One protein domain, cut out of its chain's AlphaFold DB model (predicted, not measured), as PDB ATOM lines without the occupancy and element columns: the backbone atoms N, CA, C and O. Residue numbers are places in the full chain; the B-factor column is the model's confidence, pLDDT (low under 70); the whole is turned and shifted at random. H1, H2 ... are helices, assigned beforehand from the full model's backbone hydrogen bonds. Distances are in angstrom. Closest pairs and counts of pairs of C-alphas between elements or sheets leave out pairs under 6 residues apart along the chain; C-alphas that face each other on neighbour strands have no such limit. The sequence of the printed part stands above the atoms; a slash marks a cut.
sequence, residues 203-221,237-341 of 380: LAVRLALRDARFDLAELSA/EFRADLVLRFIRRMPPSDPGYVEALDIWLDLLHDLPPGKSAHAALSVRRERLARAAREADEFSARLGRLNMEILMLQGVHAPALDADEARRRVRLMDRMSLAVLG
ATOM      1  N   LEU A 203     173.957 152.083 173.123       94.12
ATOM      2  CA  LEU A 203     175.413 151.950 173.242       94.12
ATOM      3  C   LEU A 203     176.104 151.941 171.877       94.12
ATOM      4  O   LEU A 203     177.050 152.699 171.674       94.12
ATOM      5  N   ALA A 204     175.607 151.143 170.929       94.06
ATOM      6  CA  ALA A 204     176.156 151.104 169.573       94.06
ATOM      7  C   ALA A 204     176.066 152.474 168.879       94.06
ATOM      8  O   ALA A 204     177.022 152.917 168.251       94.06
ATOM      9  N   VAL A 205     174.947 153.179 169.051       96.25
ATOM     10  CA  VAL A 205     174.736 154.516 168.482       96.25
ATOM     11  C   VAL A 205     175.635 155.558 169.130       96.25
ATOM     12  O   VAL A 205     176.231 156.355 168.415       96.25
ATOM     13  N   ARG A 206     175.788 155.561 170.459       95.31
ATOM     14  CA  ARG A 206     176.736 156.468 171.132       95.31
ATOM     15  C   ARG A 206     178.165 156.241 170.660       95.31
ATOM     16  O   ARG A 206     178.861 157.212 170.372       95.31
ATOM     17  N   LEU A 207     178.560 154.979 170.505       93.81
ATOM     18  CA  LEU A 207     179.865 154.639 169.961       93.81
ATOM     19  C   LEU A 207     180.035 155.171 168.529       93.81
ATOM     20  O   LEU A 207     181.005 155.875 168.259       93.81
ATOM     21  N   ALA A 208     179.061 154.926 167.647       95.50
ATOM     22  CA  ALA A 208     179.074 155.439 166.275       95.50
ATOM     23  C   ALA A 208     179.149 156.978 166.231       95.50
ATOM     24  O   ALA A 208     179.913 157.547 165.453       95.50
ATOM     25  N   LEU A 209     178.417 157.670 167.112       95.38
ATOM     26  CA  LEU A 209     178.456 159.132 167.223       95.38
ATOM     27  C   LEU A 209     179.826 159.658 167.669       95.38
ATOM     28  O   LEU A 209     180.256 160.700 167.178       95.38
ATOM     29  N   ARG A 210     180.537 158.950 168.553       92.88
ATOM     30  CA  ARG A 210     181.924 159.298 168.913       92.88
ATOM     31  C   ARG A 210     182.892 159.013 167.767       92.88
ATOM     32  O   ARG A 210     183.783 159.821 167.487       92.88
ATOM     33  N   ASP A 211     182.700 157.894 167.073       92.50
ATOM     34  CA  ASP A 211     183.503 157.485 165.917       92.50
ATOM     35  C   ASP A 211     183.245 158.344 164.660       92.50
ATOM     36  O   ASP A 211     184.093 158.386 163.755       92.50
ATOM     37  N   ALA A 212     182.170 159.139 164.634       94.25
ATOM     38  CA  ALA A 212     181.880 160.110 163.580       94.25
ATOM     39  C   ALA A 212     183.072 161.046 163.337       94.25
ATOM     40  O   ALA A 212     183.731 161.494 164.265       94.25
ATOM     41  N   ARG A 213     183.405 161.372 162.088       92.62
ATOM     42  CA  ARG A 213     184.632 162.131 161.751       92.62
ATOM     43  C   ARG A 213     184.482 163.657 161.827       92.62
ATOM     44  O   ARG A 213     185.321 164.383 161.304       92.62
ATOM     45  N   PHE A 214     183.431 164.149 162.466       91.31
ATOM     46  CA  PHE A 214     183.163 165.573 162.658       91.31
ATOM     47  C   PHE A 214     182.744 165.835 164.106       91.31
ATOM     48  O   PHE A 214     182.303 164.911 164.790       91.31
ATOM     49  N   ASP A 215     182.905 167.074 164.568       89.38
ATOM     50  CA  ASP A 215     182.442 167.473 165.893       89.38
ATOM     51  C   ASP A 215     180.937 167.795 165.864       89.38
ATOM     52  O   ASP A 215     180.437 168.471 164.959       89.38
ATOM     53  N   LEU A 216     180.209 167.269 166.846       87.69
ATOM     54  CA  LEU A 216     178.789 167.537 167.060       87.69
ATOM     55  C   LEU A 216     178.572 168.783 167.938       87.69
ATOM     56  O   LEU A 216     177.486 169.362 167.884       87.69
ATOM     57  N   ALA A 217     179.573 169.192 168.729       79.31
ATOM     58  CA  ALA A 217     179.475 170.266 169.717       79.31
ATOM     59  C   ALA A 217     179.664 171.672 169.121       79.31
ATOM     60  O   ALA A 217     178.908 172.583 169.470       79.31
ATOM     61  N   GLU A 218     180.602 171.848 168.181       66.38
ATOM     62  CA  GLU A 218     180.888 173.145 167.526       66.38
ATOM     63  C   GLU A 218     179.642 173.779 166.877       66.38
ATOM     64  O   GLU A 218     179.518 174.997 166.769       66.38
ATOM     65  N   LEU A 219     178.653 172.960 166.521       59.94
ATOM     66  CA  LEU A 219     177.481 173.366 165.751       59.94
ATOM     67  C   LEU A 219     176.354 173.984 166.594       59.94
ATOM     68  O   LEU A 219     175.433 174.577 166.031       59.94
ATOM     69  N   SER A 220     176.400 173.867 167.927       55.25
ATOM     70  CA  SER A 220     175.376 174.460 168.802       55.25
ATOM     71  C   SER A 220     175.648 175.930 169.136       55.25
ATOM     72  O   SER A 220     174.705 176.661 169.438       55.25
ATOM     73  N   ALA A 221     176.909 176.372 169.102       58.09
ATOM     74  CA  ALA A 221     177.303 177.721 169.520       58.09
ATOM     75  C   ALA A 221     177.003 178.792 168.455       58.09
ATOM     76  O   ALA A 221     176.736 179.948 168.780       58.09
ATOM     77  N   GLU A 237     171.029 173.097 156.560       79.62
ATOM     78  CA  GLU A 237     170.745 171.994 157.469       79.62
ATOM     79  C   GLU A 237     171.970 171.760 158.362       79.62
ATOM     80  O   GLU A 237     173.055 171.425 157.882       79.62
ATOM     81  N   PHE A 238     171.819 171.950 159.672       88.19
ATOM     82  CA  PHE A 238     172.884 171.645 160.622       88.19
ATOM     83  C   PHE A 238     173.027 170.126 160.783       88.19
ATOM     84  O   PHE A 238     172.041 169.400 160.920       88.19
ATOM     85  N   ARG A 239     174.269 169.622 160.814       91.62
ATOM     86  CA  ARG A 239     174.541 168.175 160.932       91.62
ATOM     87  C   ARG A 239     173.947 167.574 162.209       91.62
ATOM     88  O   ARG A 239     173.394 166.481 162.156       91.62
ATOM     89  N   ALA A 240     174.007 168.293 163.333       91.50
ATOM     90  CA  ALA A 240     173.406 167.854 164.594       91.50
ATOM     91  C   ALA A 240     171.881 167.667 164.476       91.50
ATOM     92  O   ALA A 240     171.350 166.652 164.929       91.50
ATOM     93  N   ASP A 241     171.187 168.579 163.787       91.88
ATOM     94  CA  ASP A 241     169.747 168.458 163.526       91.88
ATOM     95  C   ASP A 241     169.433 167.269 162.618       91.88
ATOM     96  O   ASP A 241     168.440 166.570 162.829       91.88
ATOM     97  N   LEU A 242     170.281 167.010 161.621       94.31
ATOM     98  CA  LEU A 242     170.156 165.859 160.727       94.31
ATOM     99  C   LEU A 242     170.361 164.527 161.462       94.31
ATOM    100  O   LEU A 242     169.612 163.578 161.223       94.31
ATOM    101  N   VAL A 243     171.321 164.453 162.385       96.50
ATOM    102  CA  VAL A 243     171.523 163.290 163.268       96.50
ATOM    103  C   VAL A 243     170.327 163.106 164.203       96.50
ATOM    104  O   VAL A 243     169.780 162.009 164.314       96.50
ATOM    105  N   LEU A 244     169.854 164.181 164.831       95.75
ATOM    106  CA  LEU A 244     168.695 164.131 165.719       95.75
ATOM    107  C   LEU A 244     167.422 163.705 164.970       95.75
ATOM    108  O   LEU A 244     166.615 162.928 165.487       95.75
ATOM    109  N   ARG A 245     167.249 164.184 163.734       96.38
ATOM    110  CA  ARG A 245     166.163 163.784 162.832       96.38
ATOM    111  C   ARG A 245     166.262 162.302 162.475       96.38
ATOM    112  O   ARG A 245     165.231 161.635 162.503       96.38
ATOM    113  N   PHE A 246     167.466 161.790 162.203       97.62
ATOM    114  CA  PHE A 246     167.699 160.360 161.991       97.62
ATOM    115  C   PHE A 246     167.239 159.547 163.201       97.62
ATOM    116  O   PHE A 246     166.381 158.678 163.056       97.62
ATOM    117  N   ILE A 247     167.717 159.895 164.399       97.50
ATOM    118  CA  ILE A 247     167.426 159.136 165.624       97.50
ATOM    119  C   ILE A 247     165.923 159.076 165.911       97.50
ATOM    120  O   ILE A 247     165.408 158.038 166.315       97.50
ATOM    121  N   ARG A 248     165.213 160.183 165.668       96.62
ATOM    122  CA  ARG A 248     163.772 160.301 165.935       96.62
ATOM    123  C   ARG A 248     162.882 159.636 164.890       96.62
ATOM    124  O   ARG A 248     161.757 159.275 165.225       96.62
ATOM    125  N   ARG A 249     163.312 159.570 163.627       97.31
ATOM    126  CA  ARG A 249     162.447 159.134 162.516       97.31
ATOM    127  C   ARG A 249     162.763 157.745 161.984       97.31
ATOM    128  O   ARG A 249     161.862 157.100 161.452       97.31
ATOM    129  N   MET A 250     164.006 157.287 162.099       97.12
ATOM    130  CA  MET A 250     164.366 155.938 161.675       97.12
ATOM    131  C   MET A 250     163.763 154.918 162.661       97.12
ATOM    132  O   MET A 250     163.953 155.075 163.868       97.12
ATOM    133  N   PRO A 251     163.029 153.883 162.204       96.06
ATOM    134  CA  PRO A 251     162.440 152.894 163.103       96.06
ATOM    135  C   PRO A 251     163.524 152.127 163.880       96.06
ATOM    136  O   PRO A 251     164.364 151.488 163.247       96.06
ATOM    137  N   PRO A 252     163.502 152.109 165.226       95.88
ATOM    138  CA  PRO A 252     164.536 151.441 166.025       95.88
ATOM    139  C   PRO A 252     164.531 149.915 165.861       95.88
ATOM    140  O   PRO A 252     165.533 149.255 166.117       95.88
ATOM    141  N   SER A 253     163.414 149.347 165.405       95.69
ATOM    142  CA  SER A 253     163.281 147.920 165.101       95.69
ATOM    143  C   SER A 253     163.873 147.523 163.744       95.69
ATOM    144  O   SER A 253     163.849 146.338 163.412       95.69
ATOM    145  N   ASP A 254     164.350 148.473 162.926       95.12
ATOM    146  CA  ASP A 254     164.968 148.139 161.641       95.12
ATOM    147  C   ASP A 254     166.307 147.413 161.884       95.12
ATOM    148  O   ASP A 254     167.174 147.939 162.587       95.12
ATOM    149  N   PRO A 255     166.517 146.214 161.309       92.31
ATOM    150  CA  PRO A 255     167.745 145.450 161.524       92.31
ATOM    151  C   PRO A 255     168.997 146.155 160.977       92.31
ATOM    152  O   PRO A 255     170.101 145.849 161.414       92.31
ATOM    153  N   GLY A 256     168.840 147.100 160.046       94.94
ATOM    154  CA  GLY A 256     169.918 147.910 159.487       94.94
ATOM    155  C   GLY A 256     170.070 149.279 160.149       94.94
ATOM    156  O   GLY A 256     170.708 150.142 159.560       94.94
ATOM    157  N   TYR A 257     169.483 149.527 161.327       96.94
ATOM    158  CA  TYR A 257     169.521 150.849 161.971       96.94
ATOM    159  C   TYR A 257     170.950 151.377 162.177       96.94
ATOM    160  O   TYR A 257     171.244 152.511 161.807       96.94
ATOM    161  N   VAL A 258     171.839 150.559 162.757       96.06
ATOM    162  CA  VAL A 258     173.226 150.965 163.055       96.06
ATOM    163  C   VAL A 258     174.020 151.154 161.764       96.06
ATOM    164  O   VAL A 258     174.644 152.189 161.585       96.06
ATOM    165  N   GLU A 259     173.896 150.226 160.811       96.31
ATOM    166  CA  GLU A 259     174.537 150.350 159.495       96.31
ATOM    167  C   GLU A 259     174.053 151.603 158.739       96.31
ATOM    168  O   GLU A 259     174.840 152.308 158.106       96.31
ATOM    169  N   ALA A 260     172.759 151.930 158.830       97.06
ATOM    170  CA  ALA A 260     172.206 153.143 158.236       97.06
ATOM    171  C   ALA A 260     172.778 154.396 158.901       97.06
ATOM    172  O   ALA A 260     173.077 155.361 158.199       97.06
ATOM    173  N   LEU A 261     172.943 154.380 160.229       97.75
ATOM    174  CA  LEU A 261     173.568 155.476 160.958       97.75
ATOM    175  C   LEU A 261     175.026 155.656 160.531       97.75
ATOM    176  O   LEU A 261     175.422 156.786 160.276       97.75
ATOM    177  N   ASP A 262     175.799 154.581 160.391       96.75
ATOM    178  CA  ASP A 262     177.197 154.659 159.955       96.75
ATOM    179  C   ASP A 262     177.305 155.292 158.559       96.75
ATOM    180  O   ASP A 262     178.047 156.256 158.356       96.75
ATOM    181  N   ILE A 263     176.474 154.841 157.609       96.56
ATOM    182  CA  ILE A 263     176.392 155.440 156.265       96.56
ATOM    183  C   ILE A 263     175.983 156.917 156.343       96.56
ATOM    184  O   ILE A 263     176.495 157.742 155.581       96.56
ATOM    185  N   TRP A 264     175.054 157.257 157.238       97.31
ATOM    186  CA  TRP A 264     174.591 158.627 157.437       97.31
ATOM    187  C   TRP A 264     175.696 159.527 157.985       97.31
ATOM    188  O   TRP A 264     175.924 160.607 157.446       97.31
ATOM    189  N   LEU A 265     176.414 159.085 159.016       96.88
ATOM    190  CA  LEU A 265     177.508 159.836 159.630       96.88
ATOM    191  C   LEU A 265     178.672 160.025 158.652       96.88
ATOM    192  O   LEU A 265     179.197 161.136 158.551       96.88
ATOM    193  N   ASP A 266     179.018 159.000 157.872       96.44
ATOM    194  CA  ASP A 266     180.001 159.122 156.790       96.44
ATOM    195  C   ASP A 266     179.565 160.160 155.750       96.44
ATOM    196  O   ASP A 266     180.356 160.994 155.315       96.44
ATOM    197  N   LEU A 267     178.289 160.146 155.356       96.56
ATOM    198  CA  LEU A 267     177.762 161.125 154.412       96.56
ATOM    199  C   LEU A 267     177.795 162.550 154.973       96.56
ATOM    200  O   LEU A 267     178.149 163.476 154.248       96.56
ATOM    201  N   LEU A 268     177.438 162.738 156.244       95.25
ATOM    202  CA  LEU A 268     177.467 164.051 156.891       95.25
ATOM    203  C   LEU A 268     178.891 164.588 157.048       95.25
ATOM    204  O   LEU A 268     179.082 165.803 156.964       95.25
ATOM    205  N   HIS A 269     179.879 163.712 157.240       94.62
ATOM    206  CA  HIS A 269     181.289 164.094 157.232       94.62
ATOM    207  C   HIS A 269     181.706 164.674 155.875       94.62
ATOM    208  O   HIS A 269     182.292 165.757 155.829       94.62
ATOM    209  N   ASP A 270     181.342 163.988 154.788       94.38
ATOM    210  CA  ASP A 270     181.682 164.388 153.420       94.38
ATOM    211  C   ASP A 270     180.846 165.577 152.913       94.38
ATOM    212  O   ASP A 270     181.172 166.170 151.881       94.38
ATOM    213  N   LEU A 271     179.757 165.929 153.609       92.62
ATOM    214  CA  LEU A 271     178.833 166.985 153.206       92.62
ATOM    215  C   LEU A 271     179.464 168.373 153.410       92.62
ATOM    216  O   LEU A 271     179.685 168.779 154.556       92.62
ATOM    217  N   PRO A 272     179.708 169.152 152.339       89.12
ATOM    218  CA  PRO A 272     180.174 170.528 152.466       89.12
ATOM    219  C   PRO A 272     179.113 171.411 153.139       89.12
ATOM    220  O   PRO A 272     177.916 171.179 152.937       89.12
ATOM    221  N   PRO A 273     179.518 172.446 153.894       85.25
ATOM    222  CA  PRO A 273     178.573 173.345 154.547       85.25
ATOM    223  C   PRO A 273     177.636 173.998 153.519       85.25
ATOM    224  O   PRO A 273     178.066 174.402 152.437       85.25
ATOM    225  N   GLY A 274     176.345 174.066 153.850       85.00
ATOM    226  CA  GLY A 274     175.304 174.656 153.001       85.00
ATOM    227  C   GLY A 274     174.786 173.771 151.861       85.00
ATOM    228  O   GLY A 274     173.872 174.194 151.156       85.00
ATOM    229  N   LYS A 275     175.314 172.554 151.658       89.75
ATOM    230  CA  LYS A 275     174.757 171.616 150.668       89.75
ATOM    231  C   LYS A 275     173.608 170.790 151.250       89.75
ATOM    232  O   LYS A 275     173.620 170.432 152.423       89.75
ATOM    233  N   SER A 276     172.650 170.440 150.392       91.44
ATOM    234  CA  SER A 276     171.536 169.552 150.735       91.44
ATOM    235  C   SER A 276     172.033 168.137 151.035       91.44
ATOM    236  O   SER A 276     172.691 167.508 150.196       91.44
ATOM    237  N   ALA A 277     171.686 167.609 152.212       92.12
ATOM    238  CA  ALA A 277     171.990 166.227 152.573       92.12
ATOM    239  C   ALA A 277     171.258 165.228 151.662       92.12
ATOM    240  O   ALA A 277     171.793 164.160 151.362       92.12
ATOM    241  N   HIS A 278     170.067 165.594 151.172       92.94
ATOM    242  CA  HIS A 278     169.313 164.782 150.215       92.94
ATOM    243  C   HIS A 278     170.080 164.622 148.899       92.94
ATOM    244  O   HIS A 278     170.347 163.494 148.492       92.94
ATOM    245  N   ALA A 279     170.537 165.723 148.296       91.88
ATOM    246  CA  ALA A 279     171.271 165.681 147.033       91.88
ATOM    247  C   ALA A 279     172.552 164.832 147.145       91.88
ATOM    248  O   ALA A 279     172.842 164.001 146.280       91.88
ATOM    249  N   ALA A 280     173.297 164.979 148.248       93.62
ATOM    250  CA  ALA A 280     174.477 164.157 148.520       93.62
ATOM    251  C   ALA A 280     174.130 162.660 148.645       93.62
ATOM    252  O   ALA A 280     174.844 161.807 148.106       93.62
ATOM    253  N   LEU A 281     173.016 162.338 149.311       94.88
ATOM    254  CA  LEU A 281     172.541 160.966 149.484       94.88
ATOM    255  C   LEU A 281     172.130 160.346 148.151       94.88
ATOM    256  O   LEU A 281     172.534 159.221 147.855       94.88
ATOM    257  N   SER A 282     171.400 161.092 147.328       92.88
ATOM    258  CA  SER A 282     170.953 160.686 145.994       92.88
ATOM    259  C   SER A 282     172.139 160.381 145.072       92.88
ATOM    260  O   SER A 282     172.181 159.320 144.443       92.88
ATOM    261  N   VAL A 283     173.173 161.233 145.068       94.81
ATOM    262  CA  VAL A 283     174.413 160.993 144.304       94.81
ATOM    263  C   VAL A 283     175.135 159.734 144.787       94.81
ATOM    264  O   VAL A 283     175.541 158.901 143.969       94.81
ATOM    265  N   ARG A 284     175.301 159.559 146.104       95.81
ATOM    266  CA  ARG A 284     175.964 158.370 146.669       95.81
ATOM    267  C   ARG A 284     175.165 157.094 146.380       95.81
ATOM    268  O   ARG A 284     175.767 156.073 146.044       95.81
ATOM    269  N   ARG A 285     173.831 157.159 146.423       96.19
ATOM    270  CA  ARG A 285     172.946 156.039 146.082       96.19
ATOM    271  C   ARG A 285     173.103 155.633 144.622       96.19
ATOM    272  O   ARG A 285     173.252 154.448 144.338       96.19
ATOM    273  N   GLU A 286     173.100 156.594 143.699       96.00
ATOM    274  CA  GLU A 286     173.247 156.311 142.265       96.00
ATOM    275  C   GLU A 286     174.600 155.664 141.945       96.00
ATOM    276  O   GLU A 286     174.664 154.728 141.148       96.00
ATOM    277  N   ARG A 287     175.680 156.087 142.617       95.81
ATOM    278  CA  ARG A 287     176.994 155.431 142.487       95.81
ATOM    279  C   ARG A 287     176.945 153.960 142.905       95.81
ATOM    280  O   ARG A 287     177.468 153.119 142.182       95.81
ATOM    281  N   LEU A 288     176.287 153.632 144.019       95.94
ATOM    282  CA  LEU A 288     176.124 152.241 144.463       95.94
ATOM    283  C   LEU A 288     175.215 151.431 143.532       95.94
ATOM    284  O   LEU A 288     175.509 150.275 143.243       95.94
ATOM    285  N   ALA A 289     174.143 152.034 143.017       96.06
ATOM    286  CA  ALA A 289     173.264 151.388 142.045       96.06
ATOM    287  C   ALA A 289     173.988 151.097 140.718       96.06
ATOM    288  O   ALA A 289     173.750 150.068 140.086       96.06
ATOM    289  N   ARG A 290     174.893 151.983 140.290       96.62
ATOM    290  CA  ARG A 290     175.785 151.734 139.152       96.62
ATOM    291  C   ARG A 290     176.772 150.604 139.446       96.62
ATOM    292  O   ARG A 290     176.822 149.669 138.658       96.62
ATOM    293  N   ALA A 291     177.447 150.633 140.595       95.69
ATOM    294  CA  ALA A 291     178.372 149.573 141.001       95.69
ATOM    295  C   ALA A 291     177.693 148.190 141.065       95.69
ATOM    296  O   ALA A 291     178.280 147.198 140.650       95.69
ATOM    297  N   ALA A 292     176.433 148.122 141.514       97.00
ATOM    298  CA  ALA A 292     175.652 146.884 141.501       97.00
ATOM    299  C   ALA A 292     175.450 146.335 140.078       97.00
ATOM    300  O   ALA A 292     175.677 145.152 139.841       97.00
ATOM    301  N   ARG A 293     175.070 147.202 139.125       96.81
ATOM    302  CA  ARG A 293     174.899 146.826 137.710       96.81
ATOM    303  C   ARG A 293     176.217 146.368 137.086       96.81
ATOM    304  O   ARG A 293     176.247 145.340 136.419       96.81
ATOM    305  N   GLU A 294     177.305 147.090 137.343       96.62
ATOM    306  CA  GLU A 294     178.647 146.717 136.878       96.62
ATOM    307  C   GLU A 294     179.074 145.347 137.433       96.62
ATOM    308  O   GLU A 294     179.641 144.532 136.703       96.62
ATOM    309  N   ALA A 295     178.749 145.051 138.696       96.94
ATOM    310  CA  ALA A 295     179.041 143.761 139.313       96.94
ATOM    311  C   ALA A 295     178.210 142.602 138.737       96.94
ATOM    312  O   ALA A 295     178.734 141.498 138.554       96.94
ATOM    313  N   ASP A 296     176.950 142.850 138.381       96.88
ATOM    314  CA  ASP A 296     176.118 141.880 137.663       96.88
ATOM    315  C   ASP A 296     176.666 141.584 136.269       96.88
ATOM    316  O   ASP A 296     176.793 140.423 135.872       96.88
ATOM    317  N   GLU A 297     177.021 142.631 135.523       97.00
ATOM    318  CA  GLU A 297     177.608 142.495 134.193       97.00
ATOM    319  C   GLU A 297     178.929 141.730 134.247       97.00
ATOM    320  O   GLU A 297     179.161 140.840 133.425       97.00
ATOM    321  N   PHE A 298     179.778 142.027 135.232       96.94
ATOM    322  CA  PHE A 298     181.015 141.292 135.463       96.94
ATOM    323  C   PHE A 298     180.747 139.813 135.757       96.94
ATOM    324  O   PHE A 298     181.348 138.947 135.121       96.94
ATOM    325  N   SER A 299     179.803 139.510 136.648       96.50
ATOM    326  CA  SER A 299     179.429 138.132 136.996       96.50
ATOM    327  C   SER A 299     178.886 137.368 135.784       96.50
ATOM    328  O   SER A 299     179.254 136.216 135.546       96.50
ATOM    329  N   ALA A 300     178.074 138.023 134.951       97.19
ATOM    330  CA  ALA A 300     177.567 137.449 133.708       97.19
ATOM    331  C   ALA A 300     178.684 137.174 132.688       97.19
ATOM    332  O   ALA A 300     178.636 136.166 131.978       97.19
ATOM    333  N   ARG A 301     179.701 138.043 132.609       97.56
ATOM    334  CA  ARG A 301     180.888 137.827 131.763       97.56
ATOM    335  C   ARG A 301     181.761 136.698 132.296       97.56
ATOM    336  O   ARG A 301     182.186 135.865 131.504       97.56
ATOM    337  N   LEU A 302     181.965 136.629 133.609       97.00
ATOM    338  CA  LEU A 302     182.737 135.572 134.264       97.00
ATOM    339  C   LEU A 302     182.092 134.188 134.083       97.00
ATOM    340  O   LEU A 302     182.788 133.188 133.959       97.00
ATOM    341  N   GLY A 303     180.762 134.123 133.981       97.44
ATOM    342  CA  GLY A 303     180.053 132.888 133.627       97.44
ATOM    343  C   GLY A 303     180.280 132.414 132.183       97.44
ATOM    344  O   GLY A 303     179.939 131.278 131.857       97.44
ATOM    345  N   ARG A 304     180.829 133.265 131.305       98.12
ATOM    346  CA  ARG A 304     181.090 132.965 129.882       98.12
ATOM    347  C   ARG A 304     182.578 132.898 129.541       98.12
ATOM    348  O   ARG A 304     182.944 132.222 128.585       98.12
ATOM    349  N   LEU A 305     183.410 133.634 130.271       97.75
ATOM    350  CA  LEU A 305     184.836 133.822 130.028       97.75
ATOM    351  C   LEU A 305     185.615 133.574 131.319       97.75
ATOM    352  O   LEU A 305     185.179 133.961 132.399       97.75
ATOM    353  N   ASN A 306     186.814 133.009 131.199       96.94
ATOM    354  CA  ASN A 306     187.716 132.869 132.338       96.94
ATOM    355  C   ASN A 306     188.299 134.228 132.751       96.94
ATOM    356  O   ASN A 306     188.458 135.129 131.922       96.94
ATOM    357  N   MET A 307     188.690 134.343 134.023       97.19
ATOM    358  CA  MET A 307     189.249 135.574 134.597       97.19
ATOM    359  C   MET A 307     190.445 136.120 133.801       97.19
ATOM    360  O   MET A 307     190.543 137.324 133.589       97.19
ATOM    361  N   GLU A 308     191.317 135.245 133.288       97.31
ATOM    362  CA  GLU A 308     192.478 135.637 132.477       97.31
ATOM    363  C   GLU A 308     192.078 136.410 131.210       97.31
ATOM    364  O   GLU A 308     192.682 137.430 130.889       97.31
ATOM    365  N   ILE A 309     191.016 135.975 130.516       97.69
ATOM    366  CA  ILE A 309     190.519 136.643 129.303       97.69
ATOM    367  C   ILE A 309     189.944 138.016 129.658       97.69
ATOM    368  O   ILE A 309     190.200 138.988 128.949       97.69
ATOM    369  N   LEU A 310     189.199 138.110 130.764       97.44
ATOM    370  CA  LEU A 310     188.659 139.383 131.244       97.44
ATOM    371  C   LEU A 310     189.778 140.370 131.580       97.44
ATOM    372  O   LEU A 310     189.722 141.522 131.152       97.44
ATOM    373  N   MET A 311     190.833 139.910 132.251       97.00
ATOM    374  CA  MET A 311     191.997 140.740 132.560       97.00
ATOM    375  C   MET A 311     192.746 141.192 131.300       97.00
ATOM    376  O   MET A 311     193.126 142.358 131.217       97.00
ATOM    377  N   LEU A 312     192.911 140.322 130.295       97.62
ATOM    378  CA  LEU A 312     193.506 140.702 129.004       97.62
ATOM    379  C   LEU A 312     192.666 141.746 128.248       97.62
ATOM    380  O   LEU A 312     193.217 142.548 127.499       97.62
ATOM    381  N   GLN A 313     191.349 141.769 128.467       97.06
ATOM    382  CA  GLN A 313     190.436 142.796 127.949       97.06
ATOM    383  C   GLN A 313     190.415 144.078 128.802       97.06
ATOM    384  O   GLN A 313     189.642 144.990 128.509       97.06
ATOM    385  N   GLY A 314     191.224 144.156 129.863       97.19
ATOM    386  CA  GLY A 314     191.239 145.282 130.800       97.19
ATOM    387  C   GLY A 314     190.012 145.350 131.714       97.19
ATOM    388  O   GLY A 314     189.763 146.380 132.337       97.19
ATOM    389  N   VAL A 315     189.217 144.278 131.802       96.50
ATOM    390  CA  VAL A 315     188.072 144.203 132.712       96.50
ATOM    391  C   VAL A 315     188.575 143.789 134.091       96.50
ATOM    392  O   VAL A 315     189.048 142.670 134.290       96.50
ATOM    393  N   HIS A 316     188.452 144.696 135.056       94.56
ATOM    394  CA  HIS A 316     188.811 144.443 136.446       94.56
ATOM    395  C   HIS A 316     187.626 143.906 137.250       94.56
ATOM    396  O   HIS A 316     186.472 144.233 136.973       94.56
ATOM    397  N   ALA A 317     187.929 143.099 138.269       94.69
ATOM    398  CA  ALA A 317     186.929 142.651 139.224       94.69
ATOM    399  C   ALA A 317     186.351 143.860 139.993       94.69
ATOM    400  O   ALA A 317     187.125 144.681 140.497       94.69
ATOM    401  N   PRO A 318     185.016 143.985 140.095       95.38
ATOM    402  CA  PRO A 318     184.367 145.007 140.905       95.38
ATOM    403  C   PRO A 318     184.843 144.950 142.358       95.38
ATOM    404  O   PRO A 318     184.962 143.874 142.942       95.38
ATOM    405  N   ALA A 319     185.066 146.116 142.965       94.69
ATOM    406  CA  ALA A 319     185.480 146.208 144.366       94.69
ATOM    407  C   ALA A 319     184.361 145.835 145.359       94.69
ATOM    408  O   ALA A 319     184.635 145.599 146.535       94.69
ATOM    409  N   LEU A 320     183.105 145.828 144.903       93.62
ATOM    410  CA  LEU A 320     181.927 145.575 145.722       93.62
ATOM    411  C   LEU A 320     181.082 144.466 145.097       93.62
ATOM    412  O   LEU A 320     180.833 144.471 143.893       93.62
ATOM    413  N   ASP A 321     180.613 143.553 145.941       95.19
ATOM    414  CA  ASP A 321     179.643 142.532 145.563       95.19
ATOM    415  C   ASP A 321     178.288 143.155 145.164       95.19
ATOM    416  O   ASP A 321     177.845 144.152 145.748       95.19
ATOM    417  N   ALA A 322     177.612 142.554 144.180       95.81
ATOM    418  CA  ALA A 322     176.353 143.071 143.649       95.81
ATOM    419  C   ALA A 322     175.241 143.073 144.710       95.81
ATOM    420  O   ALA A 322     174.478 144.039 144.822       95.81
ATOM    421  N   ASP A 323     175.150 142.017 145.522       96.56
ATOM    422  CA  ASP A 323     174.109 141.905 146.539       96.56
ATOM    423  C   ASP A 323     174.354 142.854 147.706       96.56
ATOM    424  O   ASP A 323     173.403 143.473 148.194       96.56
ATOM    425  N   GLU A 324     175.611 143.034 148.111       96.06
ATOM    426  CA  GLU A 324     175.996 144.058 149.085       96.06
ATOM    427  C   GLU A 324     175.665 145.472 148.594       96.06
ATOM    428  O   GLU A 324     175.032 146.249 149.316       96.06
ATOM    429  N   ALA A 325     175.997 145.800 147.344       96.56
ATOM    430  CA  ALA A 325     175.660 147.092 146.752       96.56
ATOM    431  C   ALA A 325     174.143 147.347 146.773       96.56
ATOM    432  O   ALA A 325     173.689 148.410 147.208       96.56
ATOM    433  N   ARG A 326     173.332 146.354 146.382       96.88
ATOM    434  CA  ARG A 326     171.861 146.448 146.420       96.88
ATOM    435  C   ARG A 326     171.312 146.554 147.840       96.88
ATOM    436  O   ARG A 326     170.340 147.283 148.049       96.88
ATOM    437  N   ARG A 327     171.887 145.830 148.810       96.94
ATOM    438  CA  ARG A 327     171.511 145.949 150.231       96.94
ATOM    439  C   ARG A 327     171.697 147.386 150.708       96.94
ATOM    440  O   ARG A 327     170.738 147.962 151.225       96.94
ATOM    441  N   ARG A 328     172.853 147.994 150.427       96.94
ATOM    442  CA  ARG A 328     173.140 149.394 150.781       96.94
ATOM    443  C   ARG A 328     172.222 150.386 150.076       96.94
ATOM    444  O   ARG A 328     171.732 151.303 150.724       96.94
ATOM    445  N   VAL A 329     171.916 150.189 148.789       96.62
ATOM    446  CA  VAL A 329     170.943 151.037 148.065       96.62
ATOM    447  C   VAL A 329     169.577 151.013 148.754       96.62
ATOM    448  O   VAL A 329     169.035 152.072 149.063       96.62
ATOM    449  N   ARG A 330     169.049 149.822 149.076       96.56
ATOM    450  CA  ARG A 330     167.770 149.691 149.796       96.56
ATOM    451  C   ARG A 330     167.814 150.364 151.167       96.56
ATOM    452  O   ARG A 330     166.833 150.983 151.575       96.56
ATOM    453  N   LEU A 331     168.936 150.247 151.874       96.69
ATOM    454  CA  LEU A 331     169.123 150.889 153.171       96.69
ATOM    455  C   LEU A 331     169.087 152.420 153.051       96.69
ATOM    456  O   LEU A 331     168.374 153.075 153.811       96.69
ATOM    457  N   MET A 332     169.770 152.976 152.049       96.81
ATOM    458  CA  MET A 332     169.762 154.411 151.753       96.81
ATOM    459  C   MET A 332     168.383 154.920 151.332       96.81
ATOM    460  O   MET A 332     167.992 156.003 151.760       96.81
ATOM    461  N   ASP A 333     167.625 154.154 150.545       95.88
ATOM    462  CA  ASP A 333     166.254 154.516 150.164       95.88
ATOM    463  C   ASP A 333     165.334 154.594 151.393       95.88
ATOM    464  O   ASP A 333     164.606 155.576 151.560       95.88
ATOM    465  N   ARG A 334     165.404 153.599 152.293       95.81
ATOM    466  CA  ARG A 334     164.645 153.602 153.559       95.81
ATOM    467  C   ARG A 334     165.026 154.780 154.447       95.81
ATOM    468  O   ARG A 334     164.144 155.454 154.973       95.81
ATOM    469  N   MET A 335     166.322 155.046 154.583       95.44
ATOM    470  CA  MET A 335     166.831 156.177 155.352       95.44
ATOM    471  C   MET A 335     166.380 157.516 154.754       95.44
ATOM    472  O   MET A 335     165.922 158.383 155.492       95.44
ATOM    473  N   SER A 336     166.451 157.684 153.431       95.00
ATOM    474  CA  SER A 336     165.989 158.895 152.745       95.00
ATOM    475  C   SER A 336     164.510 159.156 153.035       95.00
ATOM    476  O   SER A 336     164.138 160.236 153.500       95.00
ATOM    477  N   LEU A 337     163.677 158.121 152.891       95.25
ATOM    478  CA  LEU A 337     162.248 158.216 153.162       95.25
ATOM    479  C   LEU A 337     161.962 158.533 154.637       95.25
ATOM    480  O   LEU A 337     161.158 159.415 154.921       95.25
ATOM    481  N   ALA A 338     162.626 157.852 155.574       95.19
ATOM    482  CA  ALA A 338     162.394 158.040 157.005       95.19
ATOM    483  C   ALA A 338     162.884 159.411 157.495       95.19
ATOM    484  O   ALA A 338     162.151 160.150 158.153       95.19
ATOM    485  N   VAL A 339     164.122 159.779 157.168       94.69
ATOM    486  CA  VAL A 339     164.772 160.979 157.708       94.69
ATOM    487  C   VAL A 339     164.313 162.225 156.964       94.69
ATOM    488  O   VAL A 339     163.889 163.198 157.594       94.69
ATOM    489  N   LEU A 340     164.350 162.192 155.634       93.06
ATOM    490  CA  LEU A 340     164.118 163.357 154.777       93.06
ATOM    491  C   LEU A 340     162.664 163.448 154.295       93.06
ATOM    492  O   LEU A 340     162.243 164.506 153.831       93.06
ATOM    493  N   GLY A 341     161.872 162.381 154.442       92.88
ATOM    494  CA  GLY A 341     160.470 162.353 154.011       92.88
ATOM    495  C   GLY A 341     160.296 162.271 152.493       92.88
ATOM    496  O   GLY A 341     159.191 162.470 151.996       92.88
TER     497      GLY A 341
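Overview. This is residues 203 to 221 and 237 to 341 of the 380 residues of an uncharacterized protein of Desulfovibrio sp. A2 (UniProt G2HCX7). The long helix H5 has H7 beside its first part, running back along it the opposite way, and near one end of this pair three roughly aligned helices, H1, H3 and H4, form a group set crosswise to it. Beyond H7 the last part of H5 runs on to the short H6 at the far end of the domain, while the short H2 is near H3 at the other end. The printed part has 124 residues with seven named helices, H1 to H7 in chain order, and no named strand, and its class is all helix. It is loose, with a radius of gyration of the C-alphas of 17.8 A, and elongated, spanning 59 by 31 by 26 A.

Arrangement. Begin with H5, residues 277 to 302, and look beside it for H7, residues 322 to 340. They touch at a shallow tilt of 17 degrees, opposite ways, and their closest C-alphas, of Ala 292 and Ala 322, are 4.4 A apart. The hub is H4, residues 257 to 270, which touches four helices. With residues 267 to 268 alone it touches H5, at a steep tilt of 69 degrees, only just short of about perpendicular; the closest C-alphas, of Leu 267 and Leu 281, are 7.2 A apart. With Ala 260 alone it only just touches H7, with 3 pairs of C-alphas within 8 A, the closest that of Ala 260 and Leu 331 at 6.3 A; the two are about perpendicular at 80 degrees. Next find H3, residues 239 to 249, which forms a helical hairpin with H4; they only just touch, with 3 pairs within 8 A, the closest C-alphas being Arg 239 and Leu 268 at 6.5 A. H1, residues 203 to 211, touches H4 the same way at a shallow tilt of 14 degrees, with C-alphas 208 and 262 closest at 6.6 A. H3 touches residues 335 to 339 of H7 alone, about perpendicular at 86 degrees, with C-alphas 246 and 339 closest at 5.2 A. H2, residues 218 to 221, is close to H3 but not clearly touching, at 7.0 A between C-alphas 219 and 240; H6, residues 307 to 312, is likewise close to H5, at 7.7 A between C-alphas 302 and 310. In H1, H3, H4, H5, H6 and H7 every O i to N i+4 pair is within hydrogen-bond range; H2 is too short for one.

Along the chain. Find C-alpha 277 at (171.990, 166.227, 152.573); from there H5 runs 37.3 A to C-alpha 302 at (182.737, 135.572, 134.264). H7 covers 26.2 A and ends at C-alpha 340, (164.118, 163.357, 154.777). H4 is 20.1 A long, H3 15.2 A, H1 12.2 A, H6 8.7 A and H2 6.1 A.

Size, cuts and confidence. The C-alphas of Ala 221 and Arg 304 are the two farthest apart, at 59.9 A. Residues 222 to 236 are cut out, and C-alphas 221 and 237 are 14.9 A apart across the cut. Of the links printed whole, H5 to H6 is tight and the others are short. The mean pLDDT of the printed part is 93.7; residues 218 to 221 are under 70.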